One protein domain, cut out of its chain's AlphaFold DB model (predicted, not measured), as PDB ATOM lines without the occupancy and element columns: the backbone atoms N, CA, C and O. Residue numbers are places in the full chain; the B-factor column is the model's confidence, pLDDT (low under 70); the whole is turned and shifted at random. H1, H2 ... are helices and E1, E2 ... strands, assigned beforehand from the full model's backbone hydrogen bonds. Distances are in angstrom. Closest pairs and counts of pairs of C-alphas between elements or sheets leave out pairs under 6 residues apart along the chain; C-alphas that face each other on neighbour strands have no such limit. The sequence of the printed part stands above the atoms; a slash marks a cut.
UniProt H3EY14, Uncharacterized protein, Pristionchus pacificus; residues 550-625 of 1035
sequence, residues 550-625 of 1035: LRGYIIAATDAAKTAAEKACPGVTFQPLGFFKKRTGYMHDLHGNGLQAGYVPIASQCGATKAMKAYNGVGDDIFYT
ATOM      1  N   LEU A 550    -130.587 -33.318 106.740       29.02
ATOM      2  CA  LEU A 550    -130.938 -34.633 106.174       29.02
ATOM      3  C   LEU A 550    -130.759 -35.771 107.200       29.02
ATOM      4  O   LEU A 550    -129.825 -36.571 107.134       29.02
ATOM      5  N   ARG A 551    -131.696 -35.875 108.150       32.72
ATOM      6  CA  ARG A 551    -131.840 -37.038 109.041       32.72
ATOM      7  C   ARG A 551    -132.488 -38.201 108.286       32.72
ATOM      8  O   ARG A 551    -133.683 -38.460 108.417       32.72
ATOM      9  N   GLY A 552    -131.683 -38.872 107.468       34.38
ATOM     10  CA  GLY A 552    -132.027 -40.174 106.909       34.38
ATOM     11  C   GLY A 552    -131.871 -41.277 107.959       34.38
ATOM     12  O   GLY A 552    -130.866 -41.308 108.669       34.38
ATOM     13  N   TYR A 553    -132.839 -42.188 108.038       47.31
ATOM     14  CA  TYR A 553    -132.696 -43.438 108.790       47.31
ATOM     15  C   TYR A 553    -132.443 -44.582 107.806       47.31
ATOM     16  O   TYR A 553    -133.137 -44.697 106.792       47.31
ATOM     17  N   ILE A 554    -131.449 -45.419 108.105       49.09
ATOM     18  CA  ILE A 554    -131.162 -46.632 107.334       49.09
ATOM     19  C   ILE A 554    -132.198 -47.690 107.707       49.09
ATOM     20  O   ILE A 554    -132.452 -47.913 108.894       49.09
ATOM     21  N   ILE A 555    -132.755 -48.358 106.700       69.44
ATOM     22  CA  ILE A 555    -133.527 -49.583 106.887       69.44
ATOM     23  C   ILE A 555    -132.593 -50.749 106.564       69.44
ATOM     24  O   ILE A 555    -132.232 -50.948 105.408       69.44
ATOM     25  N   ALA A 556    -132.196 -51.524 107.571       77.75
ATOM     26  CA  ALA A 556    -131.400 -52.722 107.345       77.75
ATOM     27  C   ALA A 556    -132.290 -53.812 106.731       77.75
ATOM     28  O   ALA A 556    -133.115 -54.397 107.431       77.75
ATOM     29  N   ALA A 557    -132.172 -54.045 105.421       76.69
ATOM     30  CA  ALA A 557    -133.153 -54.821 104.655       76.69
ATOM     31  C   ALA A 557    -133.185 -56.330 104.982       76.69
ATOM     32  O   ALA A 557    -134.179 -56.997 104.699       76.69
ATOM     33  N   THR A 558    -132.119 -56.872 105.583       85.69
ATOM     34  CA  THR A 558    -131.948 -58.304 105.898       85.69
ATOM     35  C   THR A 558    -131.400 -58.515 107.314       85.69
ATOM     36  O   THR A 558    -130.862 -57.592 107.926       85.69
ATOM     37  N   ASP A 559    -131.471 -59.746 107.830       85.94
ATOM     38  CA  ASP A 559    -130.899 -60.105 109.139       85.94
ATOM     39  C   ASP A 559    -129.365 -59.990 109.172       85.94
ATOM     40  O   ASP A 559    -128.787 -59.578 110.179       85.94
ATOM     41  N   ALA A 560    -128.692 -60.286 108.055       85.75
ATOM     42  CA  ALA A 560    -127.252 -60.071 107.912       85.75
ATOM     43  C   ALA A 560    -126.908 -58.573 107.983       85.75
ATOM     44  O   ALA A 560    -126.013 -58.170 108.728       85.75
ATOM     45  N   ALA A 561    -127.680 -57.737 107.285       82.44
ATOM     46  CA  ALA A 561    -127.539 -56.288 107.321       82.44
ATOM     47  C   ALA A 561    -127.835 -55.701 108.717       82.44
ATOM     48  O   ALA A 561    -127.106 -54.826 109.187       82.44
ATOM     49  N   LYS A 562    -128.853 -56.222 109.417       91.88
ATOM     50  CA  LYS A 562    -129.148 -55.897 110.822       91.88
ATOM     51  C   LYS A 562    -127.959 -56.239 111.722       91.88
ATOM     52  O   LYS A 562    -127.533 -55.400 112.506       91.88
ATOM     53  N   THR A 563    -127.390 -57.433 111.566       89.06
ATOM     54  CA  THR A 563    -126.249 -57.911 112.364       89.06
ATOM     55  C   THR A 563    -124.995 -57.059 112.133       89.06
ATOM     56  O   THR A 563    -124.296 -56.709 113.087       89.06
ATOM     57  N   ALA A 564    -124.725 -56.655 110.886       86.69
ATOM     58  CA  ALA A 564    -123.644 -55.721 110.555       86.69
ATOM     59  C   ALA A 564    -123.869 -54.327 111.176       86.69
ATOM     60  O   ALA A 564    -122.943 -53.748 111.751       86.69
ATOM     61  N   ALA A 565    -125.102 -53.815 111.126       83.62
ATOM     62  CA  ALA A 565    -125.466 -52.539 111.734       83.62
ATOM     63  C   ALA A 565    -125.365 -52.573 113.272       83.62
ATOM     64  O   ALA A 565    -124.786 -51.663 113.860       83.62
ATOM     65  N   GLU A 566    -125.828 -53.639 113.931       90.88
ATOM     66  CA  GLU A 566    -125.694 -53.835 115.385       90.88
ATOM     67  C   GLU A 566    -124.223 -53.948 115.820       90.88
ATOM     68  O   GLU A 566    -123.835 -53.350 116.825       90.88
ATOM     69  N   LYS A 567    -123.368 -54.608 115.023       92.25
ATOM     70  CA  LYS A 567    -121.911 -54.660 115.256       92.25
ATOM     71  C   LYS A 567    -121.235 -53.285 115.121       92.25
ATOM     72  O   LYS A 567    -120.291 -52.993 115.852       92.25
ATOM     73  N   ALA A 568    -121.703 -52.431 114.210       87.88
ATOM     74  CA  ALA A 568    -121.189 -51.067 114.027       87.88
ATOM     75  C   ALA A 568    -121.732 -50.059 115.061       87.88
ATOM     76  O   ALA A 568    -121.076 -49.057 115.388       87.88
ATOM     77  N   CYS A 569    -122.925 -50.341 115.581       91.25
ATOM     78  CA  CYS A 569    -123.708 -49.518 116.495       91.25
ATOM     79  C   CYS A 569    -123.988 -50.250 117.828       91.25
ATOM     80  O   CYS A 569    -125.159 -50.396 118.193       91.25
ATOM     81  N   PRO A 570    -122.961 -50.719 118.567       89.62
ATOM     82  CA  PRO A 570    -123.174 -51.444 119.818       89.62
ATOM     83  C   PRO A 570    -123.993 -50.595 120.799       89.62
ATOM     84  O   PRO A 570    -123.692 -49.424 121.022       89.62
ATOM     85  N   GLY A 571    -125.055 -51.190 121.351       89.88
ATOM     86  CA  GLY A 571    -126.032 -50.517 122.215       89.88
ATOM     87  C   GLY A 571    -127.281 -49.971 121.506       89.88
ATOM     88  O   GLY A 571    -128.243 -49.623 122.185       89.88
ATOM     89  N   VAL A 572    -127.330 -49.933 120.167       91.19
ATOM     90  CA  VAL A 572    -128.533 -49.497 119.431       91.19
ATOM     91  C   VAL A 572    -129.421 -50.683 119.070       91.19
ATOM     92  O   VAL A 572    -129.070 -51.512 118.238       91.19
ATOM     93  N   THR A 573    -130.619 -50.720 119.655       90.88
ATOM     94  CA  THR A 573    -131.660 -51.701 119.323       90.88
ATOM     95  C   THR A 573    -132.305 -51.392 117.970       90.88
ATOM     96  O   THR A 573    -132.801 -50.281 117.755       90.88
ATOM     97  N   PHE A 574    -132.371 -52.392 117.088       92.00
ATOM     98  CA  PHE A 574    -133.061 -52.319 115.797       92.00
ATOM     99  C   PHE A 574    -134.425 -53.029 115.853       92.00
ATOM    100  O   PHE A 574    -134.506 -54.226 116.136       92.00
ATOM    101  N   GLN A 575    -135.508 -52.302 115.567       91.25
ATOM    102  CA  GLN A 575    -136.886 -52.815 115.534       91.25
ATOM    103  C   GLN A 575    -137.281 -53.250 114.113       91.25
ATOM    104  O   GLN A 575    -136.926 -52.554 113.159       91.25
ATOM    105  N   PRO A 576    -138.017 -54.365 113.930       89.38
ATOM    106  CA  PRO A 576    -138.501 -54.770 112.613       89.38
ATOM    107  C   PRO A 576    -139.535 -53.773 112.080       89.38
ATOM    108  O   PRO A 576    -140.530 -53.470 112.739       89.38
ATOM    109  N   LEU A 577    -139.324 -53.296 110.857       92.06
ATOM    110  CA  LEU A 577    -140.270 -52.454 110.136       92.06
ATOM    111  C   LEU A 577    -141.181 -53.340 109.277       92.06
ATOM    112  O   LEU A 577    -140.704 -54.078 108.417       92.06
ATOM    113  N   GLY A 578    -142.490 -53.256 109.493       89.00
ATOM    114  CA  GLY A 578    -143.517 -53.922 108.694       89.00
ATOM    115  C   GLY A 578    -144.402 -52.937 107.931       89.00
ATOM    116  O   GLY A 578    -144.571 -51.784 108.333       89.00
ATOM    117  N   PHE A 579    -144.998 -53.402 106.833       88.88
ATOM    118  CA  PHE A 579    -146.033 -52.698 106.077       88.88
ATOM    119  C   PHE A 579    -147.338 -53.498 106.063       88.88
ATOM    120  O   PHE A 579    -147.442 -54.519 105.376       88.88
ATOM    121  N   PHE A 580    -148.388 -53.005 106.724       82.69
ATOM    122  CA  PHE A 580    -149.728 -53.595 106.620       82.69
ATOM    123  C   PHE A 580    -150.643 -52.776 105.703       82.69
ATOM    124  O   PHE A 580    -150.626 -51.543 105.685       82.69
ATOM    125  N   LYS A 581    -151.466 -53.469 104.908       75.62
ATOM    126  CA  LYS A 581    -152.369 -52.843 103.934       75.62
ATOM    127  C   LYS A 581    -153.658 -52.371 104.611       75.62
ATOM    128  O   LYS A 581    -154.456 -53.180 105.079       75.62
ATOM    129  N   LYS A 582    -153.905 -51.064 104.591       78.50
ATOM    130  CA  LYS A 582    -155.166 -50.429 105.001       78.50
ATOM    131  C   LYS A 582    -155.984 -50.050 103.759       78.50
ATOM    132  O   LYS A 582    -155.473 -50.035 102.641       78.50
ATOM    133  N   ARG A 583    -157.267 -49.708 103.936       65.12
ATOM    134  CA  ARG A 583    -158.188 -49.367 102.823       65.12
ATOM    135  C   ARG A 583    -157.726 -48.193 101.936       65.12
ATOM    136  O   ARG A 583    -158.243 -48.052 100.838       65.12
ATOM    137  N   THR A 584    -156.777 -47.371 102.392       62.31
ATOM    138  CA  THR A 584    -156.304 -46.152 101.705       62.31
ATOM    139  C   THR A 584    -154.803 -46.144 101.384       62.31
ATOM    140  O   THR A 584    -154.286 -45.109 100.978       62.31
ATOM    141  N   GLY A 585    -154.086 -47.254 101.592       72.19
ATOM    142  CA  GLY A 585    -152.628 -47.331 101.417       72.19
ATOM    143  C   GLY A 585    -151.976 -48.317 102.388       72.19
ATOM    144  O   GLY A 585    -152.669 -48.981 103.159       72.19
ATOM    145  N   TYR A 586    -150.649 -48.408 102.366       72.81
ATOM    146  CA  TYR A 586    -149.902 -49.145 103.388       72.81
ATOM    147  C   TYR A 586    -149.634 -48.241 104.596       72.81
ATOM    148  O   TYR A 586    -149.488 -47.027 104.454       72.81
ATOM    149  N   MET A 587    -149.600 -48.829 105.788       70.00
ATOM    150  CA  MET A 587    -149.116 -48.181 107.005       70.00
ATOM    151  C   MET A 587    -147.859 -48.895 107.493       70.00
ATOM    152  O   MET A 587    -147.777 -50.119 107.412       70.00
ATOM    153  N   HIS A 588    -146.911 -48.110 107.998       81.44
ATOM    154  CA  HIS A 588    -145.727 -48.598 108.695       81.44
ATOM    155  C   HIS A 588    -146.124 -49.149 110.073       81.44
ATOM    156  O   HIS A 588    -146.999 -48.583 110.736       81.44
ATOM    157  N   ASP A 589    -145.447 -50.202 110.517       83.75
ATOM    158  CA  ASP A 589    -145.528 -50.749 111.870       83.75
ATOM    159  C   ASP A 589    -144.111 -51.058 112.379       83.75
ATOM    160  O   ASP A 589    -143.356 -51.771 111.721       83.75
ATOM    161  N   LEU A 590    -143.738 -50.506 113.537       83.06
ATOM    162  CA  LEU A 590    -142.416 -50.689 114.160       83.06
ATOM    163  C   LEU A 590    -142.315 -51.988 114.985       83.06
ATOM    164  O   LEU A 590    -141.288 -52.271 115.599       83.06
ATOM    165  N   HIS A 591    -143.380 -52.790 115.002       84.25
ATOM    166  CA  HIS A 591    -143.417 -54.135 115.573       84.25
ATOM    167  C   HIS A 591    -143.357 -55.232 114.493       84.25
ATOM    168  O   HIS A 591    -143.621 -56.396 114.783       84.25
ATOM    169  N   GLY A 592    -143.036 -54.880 113.241       83.12
ATOM    170  CA  GLY A 592    -142.854 -55.826 112.136       83.12
ATOM    171  C   GLY A 592    -144.136 -56.378 111.503       83.12
ATOM    172  O   GLY A 592    -144.050 -57.200 110.595       83.12
ATOM    173  N   ASN A 593    -145.328 -55.948 111.934       81.00
ATOM    174  CA  ASN A 593    -146.584 -56.521 111.437       81.00
ATOM    175  C   ASN A 593    -146.826 -56.220 109.944       81.00
ATOM    176  O   ASN A 593    -146.784 -55.070 109.500       81.00
ATOM    177  N   GLY A 594    -147.193 -57.254 109.184       86.38
ATOM    178  CA  GLY A 594    -147.503 -57.162 107.755       86.38
ATOM    179  C   GLY A 594    -146.370 -57.700 106.882       86.38
ATOM    180  O   GLY A 594    -145.773 -58.723 107.199       86.38
ATOM    181  N   LEU A 595    -146.101 -57.037 105.756       83.06
ATOM    182  CA  LEU A 595    -144.945 -57.335 104.913       83.06
ATOM    183  C   LEU A 595    -143.698 -56.713 105.552       83.06
ATOM    184  O   LEU A 595    -143.585 -55.489 105.581       83.06
ATOM    185  N   GLN A 596    -142.787 -57.539 106.064       81.31
ATOM    186  CA  GLN A 596    -141.520 -57.076 106.632       81.31
ATOM    187  C   GLN A 596    -140.675 -56.360 105.564       81.31
ATOM    188  O   GLN A 596    -140.604 -56.796 104.415       81.31
ATOM    189  N   ALA A 597    -140.066 -55.242 105.952       82.44
ATOM    190  CA  ALA A 597    -139.333 -54.318 105.086       82.44
ATOM    191  C   ALA A 597    -137.848 -54.168 105.462       82.44
ATOM    192  O   ALA A 597    -137.134 -53.398 104.825       82.44
ATOM    193  N   GLY A 598    -137.412 -54.854 106.520       91.44
ATOM    194  CA  GLY A 598    -136.110 -54.687 107.161       91.44
ATOM    195  C   GLY A 598    -136.251 -54.224 108.611       91.44
ATOM    196  O   GLY A 598    -137.282 -54.458 109.247       91.44
ATOM    197  N   TYR A 599    -135.223 -53.555 109.130       92.44
ATOM    198  CA  TYR A 599    -135.135 -53.098 110.517       92.44
ATOM    199  C   TYR A 599    -134.684 -51.639 110.617       92.44
ATOM    200  O   TYR A 599    -133.853 -51.194 109.831       92.44
ATOM    201  N   VAL A 600    -135.183 -50.903 111.613       90.50
ATOM    202  CA  VAL A 600    -134.837 -49.492 111.867       90.50
ATOM    203  C   VAL A 600    -134.291 -49.290 113.287       90.50
ATOM    204  O   VAL A 600    -134.811 -49.897 114.226       90.50
ATOM    205  N   PRO A 601    -133.258 -48.450 113.485       88.25
ATOM    206  CA  PRO A 601    -132.724 -48.160 114.813       88.25
ATOM    207  C   PRO A 601    -133.710 -47.306 115.623       88.25
ATOM    208  O   PRO A 601    -134.177 -46.270 115.151       88.25
ATOM    209  N   ILE A 602    -134.004 -47.720 116.858       81.19
ATOM    210  CA  ILE A 602    -134.922 -46.993 117.758       81.19
ATOM    211  C   ILE A 602    -134.219 -45.781 118.397       81.19
ATOM    212  O   ILE A 602    -134.848 -44.764 118.685       81.19
ATOM    213  N   ALA A 603    -132.907 -45.889 118.625       78.00
ATOM    214  CA  ALA A 603    -132.094 -44.862 119.267       78.00
ATOM    215  C   ALA A 603    -131.284 -44.053 118.244       78.00
ATOM    216  O   ALA A 603    -130.619 -44.609 117.370       78.00
ATOM    217  N   SER A 604    -131.248 -42.732 118.421       68.88
ATOM    218  CA  SER A 604    -130.453 -41.786 117.620       68.88
ATOM    219  C   SER A 604    -128.933 -41.875 117.843       68.88
ATOM    220  O   SER A 604    -128.180 -41.116 117.238       68.88
ATOM    221  N   GLN A 605    -128.475 -42.775 118.718       68.44
ATOM    222  CA  GLN A 605    -127.094 -42.842 119.206       68.44
ATOM    223  C   GLN A 605    -126.084 -43.338 118.158       68.44
ATOM    224  O   GLN A 605    -124.903 -43.017 118.261       68.44
ATOM    225  N   CYS A 606    -126.523 -44.057 117.118       64.12
ATOM    226  CA  CYS A 606    -125.677 -44.321 115.956       64.12
ATOM    227  C   CYS A 606    -125.983 -43.306 114.853       64.12
ATOM    228  O   CYS A 606    -126.970 -43.435 114.128       64.12
ATOM    229  N   GLY A 607    -125.127 -42.289 114.721       61.69
ATOM    230  CA  GLY A 607    -125.213 -41.335 113.616       61.69
ATOM    231  C   GLY A 607    -125.132 -42.062 112.270       61.69
ATOM    232  O   GLY A 607    -124.244 -42.896 112.079       61.69
ATOM    233  N   ALA A 608    -126.047 -41.742 111.346       50.59
ATOM    234  CA  ALA A 608    -126.283 -42.503 110.113       50.59
ATOM    235  C   ALA A 608    -124.993 -42.843 109.341       50.59
ATOM    236  O   ALA A 608    -124.809 -43.982 108.925       50.59
ATOM    237  N   THR A 609    -124.048 -41.903 109.257       50.12
ATOM    238  CA  THR A 609    -122.737 -42.072 108.608       50.12
ATOM    239  C   THR A 609    -121.926 -43.269 109.126       50.12
ATOM    240  O   THR A 609    -121.203 -43.889 108.347       50.12
ATOM    241  N   LYS A 610    -122.021 -43.617 110.419       63.19
ATOM    242  CA  LYS A 610    -121.289 -44.759 111.000       63.19
ATOM    243  C   LYS A 610    -121.919 -46.091 110.587       63.19
ATOM    244  O   LYS A 610    -121.199 -47.006 110.199       63.19
ATOM    245  N   ALA A 611    -123.249 -46.170 110.617       56.53
ATOM    246  CA  ALA A 611    -123.986 -47.344 110.166       56.53
ATOM    247  C   ALA A 611    -123.852 -47.545 108.640       56.53
ATOM    248  O   ALA A 611    -123.547 -48.651 108.205       56.53
ATOM    249  N   MET A 612    -123.946 -46.469 107.843       47.28
ATOM    250  CA  MET A 612    -123.707 -46.477 106.387       47.28
ATOM    251  C   MET A 612    -122.338 -47.076 106.037       47.28
ATOM    252  O   MET A 612    -122.249 -47.980 105.211       47.28
ATOM    253  N   LYS A 613    -121.261 -46.617 106.696       55.69
ATOM    254  CA  LYS A 613    -119.898 -47.106 106.424       55.69
ATOM    255  C   LYS A 613    -119.712 -48.603 106.697       55.69
ATOM    256  O   LYS A 613    -118.870 -49.214 106.052       55.69
ATOM    257  N   ALA A 614    -120.480 -49.187 107.617       59.22
ATOM    258  CA  ALA A 614    -120.452 -50.625 107.890       59.22
ATOM    259  C   ALA A 614    -121.393 -51.448 106.989       59.22
ATOM    260  O   ALA A 614    -121.237 -52.663 106.896       59.22
ATOM    261  N   TYR A 615    -122.362 -50.802 106.333       55.00
ATOM    262  CA  TYR A 615    -123.339 -51.442 105.447       55.00
ATOM    263  C   TYR A 615    -122.809 -51.661 104.019       55.00
ATOM    264  O   TYR A 615    -123.253 -52.584 103.338       55.00
ATOM    265  N   ASN A 616    -121.844 -50.834 103.591       52.47
ATOM    266  CA  ASN A 616    -121.326 -50.644 102.222       52.47
ATOM    267  C   ASN A 616    -120.567 -51.856 101.606       52.47
ATOM    268  O   ASN A 616    -119.581 -51.694 100.890       52.47
ATOM    269  N   GLY A 617    -121.008 -53.076 101.906       49.16
ATOM    270  CA  GLY A 617    -120.536 -54.345 101.352       49.16
ATOM    271  C   GLY A 617    -121.474 -55.533 101.624       49.16
ATOM    272  O   GLY A 617    -121.021 -56.669 101.532       49.16
ATOM    273  N   VAL A 618    -122.743 -55.304 102.012       47.25
ATOM    274  CA  VAL A 618    -123.661 -56.368 102.495       47.25
ATOM    275  C   VAL A 618    -124.995 -56.458 101.721       47.25
ATOM    276  O   VAL A 618    -125.688 -57.468 101.833       47.25
ATOM    277  N   GLY A 619    -125.368 -55.469 100.900       40.38
ATOM    278  CA  GLY A 619    -126.546 -55.562 100.022       40.38
ATOM    279  C   GLY A 619    -127.019 -54.225  99.444       40.38
ATOM    280  O   GLY A 619    -126.414 -53.190  99.704       40.38
ATOM    281  N   ASP A 620    -128.115 -54.260  98.679       36.59
ATOM    282  CA  ASP A 620    -128.744 -53.069  98.091       36.59
ATOM    283  C   ASP A 620    -129.270 -52.095  99.170       36.59
ATOM    284  O   ASP A 620    -129.859 -52.504 100.179       36.59
ATOM    285  N   ASP A 621    -129.077 -50.794  98.941       38.22
ATOM    286  CA  ASP A 621    -129.408 -49.719  99.886       38.22
ATOM    287  C   ASP A 621    -130.843 -49.178  99.745       38.22
ATOM    288  O   ASP A 621    -131.355 -48.953  98.644       38.22
ATOM    289  N   ILE A 622    -131.476 -48.866 100.886       39.66
ATOM    290  CA  ILE A 622    -132.793 -48.211 100.967       39.66
ATOM    291  C   ILE A 622    -132.739 -47.062 101.990       39.66
ATOM    292  O   ILE A 622    -132.733 -47.280 103.203       39.66
ATOM    293  N   PHE A 623    -132.754 -45.820 101.497       39.25
ATOM    294  CA  PHE A 623    -132.726 -44.596 102.311       39.25
ATOM    295  C   PHE A 623    -134.133 -44.020 102.529       39.25
ATOM    296  O   PHE A 623    -134.884 -43.860 101.570       39.25
ATOM    297  N   TYR A 624    -134.485 -43.626 103.760       37.88
ATOM    298  CA  TYR A 624    -135.758 -42.948 104.053       37.88
ATOM    299  C   TYR A 624    -135.573 -41.639 104.838       37.88
ATOM    300  O   TYR A 624    -134.789 -41.578 105.785       37.88
ATOM    301  N   THR A 625    -136.339 -40.604 104.475       30.12
ATOM    302  CA  THR A 625    -136.326 -39.261 105.085       30.12
ATOM    303  C   THR A 625    -137.654 -38.937 105.775       30.12
ATOM    304  O   THR A 625    -138.717 -39.084 105.171       30.12
TER     305      THR A 625
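What this domain is: This is residues 550 to 625 of the 1035 residues of an uncharacterized protein of Pristionchus pacificus (UniProt H3EY14). A three-stranded sheet, E3 - E2 - E4, reaches out from a small body as an arm tipped by the hairpin of E2 and E3, and this arm makes the length of the domain. In the body the two helices pack together at the end away from that tip, H1 on the sheet over E4 and H2 next to H1, while E1 of the small two-stranded sheet E1 - E5 comes near both H2 and E4. The printed part has 76 residues, with two named helices and five named strands in the order E1 H1 E2 E3 E4 H2 E5; both sheets are antiparallel and the class is mixed, helices and strands. The whole is compact, with a radius of gyration of the C-alphas of 12.4 A, and elongated, with spans of 38 by 22 by 21 A.

How they stand to each other: In the larger sheet E2, residues 574 to 582, is the inner strand, and E3, residues 585 to 589, and E4, residues 595 to 601, are the edge strands. E2 and E3 form a hairpin, antiparallel at 154 degrees, with N 578 and O 589 2.8 A apart, within hydrogen-bond range. E2 and E4 are antiparallel at 144 degrees, with N 577 and O 598 within hydrogen-bond range at 2.8 A. H1, residues 559 to 568, is on this sheet at a height over the sheet of 9.5 A. It lies over E4 and runs along the strands, at 1 degree to E4 on the local plane; the closest C-alphas of H1 and E4 are those of Lys 562 and Tyr 599, 6.6 A apart. H2, residues 608 to 615, is not on this sheet but touches H1, with the C-alphas of Ala 565 and Ala 611 closest at 5.6 A, at a steep tilt of 56 degrees, opposite ways. E1, residues 552 to 554, and E5, residues 623 to 625, are antiparallel at 143 degrees, with N 553 and O 624 within hydrogen-bond range at 3.0 A. The closest C-alphas of E1 and H2 are those of Tyr 553 and Ala 608, 6.6 A apart, and those of E1 and E4 are Ile 554 and Val 600, 6.5 A apart. E3 is apart from H2, E1 and E5. In H1 and H2 every O i to N i+4 pair is within hydrogen-bond range.

Where its parts are: E2 is 24.7 A long, from C-alpha 574 at (-133.061, -52.319, 115.797) to C-alpha 582 at (-155.166, -50.429, 105.001). E4 measures 18.2 A, H1 14.1 A, E3 13.1 A and H2 10.5 A. E1, 6.5 A long, begins at C-alpha 552 (-132.027, -40.174, 106.909), and E5, 7.0 A long, ends at C-alpha 625 (-136.326, -39.261, 105.085).

The domain as a whole: The two C-alphas farthest apart, those of Pro 570 and Arg 583, are 39.0 A apart, and the first and last printed C-alphas are 7.2 A apart. The printed part has no cut and no long link. The mean pLDDT of the printed part is 71.3, and residues 550 to 555, 583 to 584 and 604 to 625 are under 70.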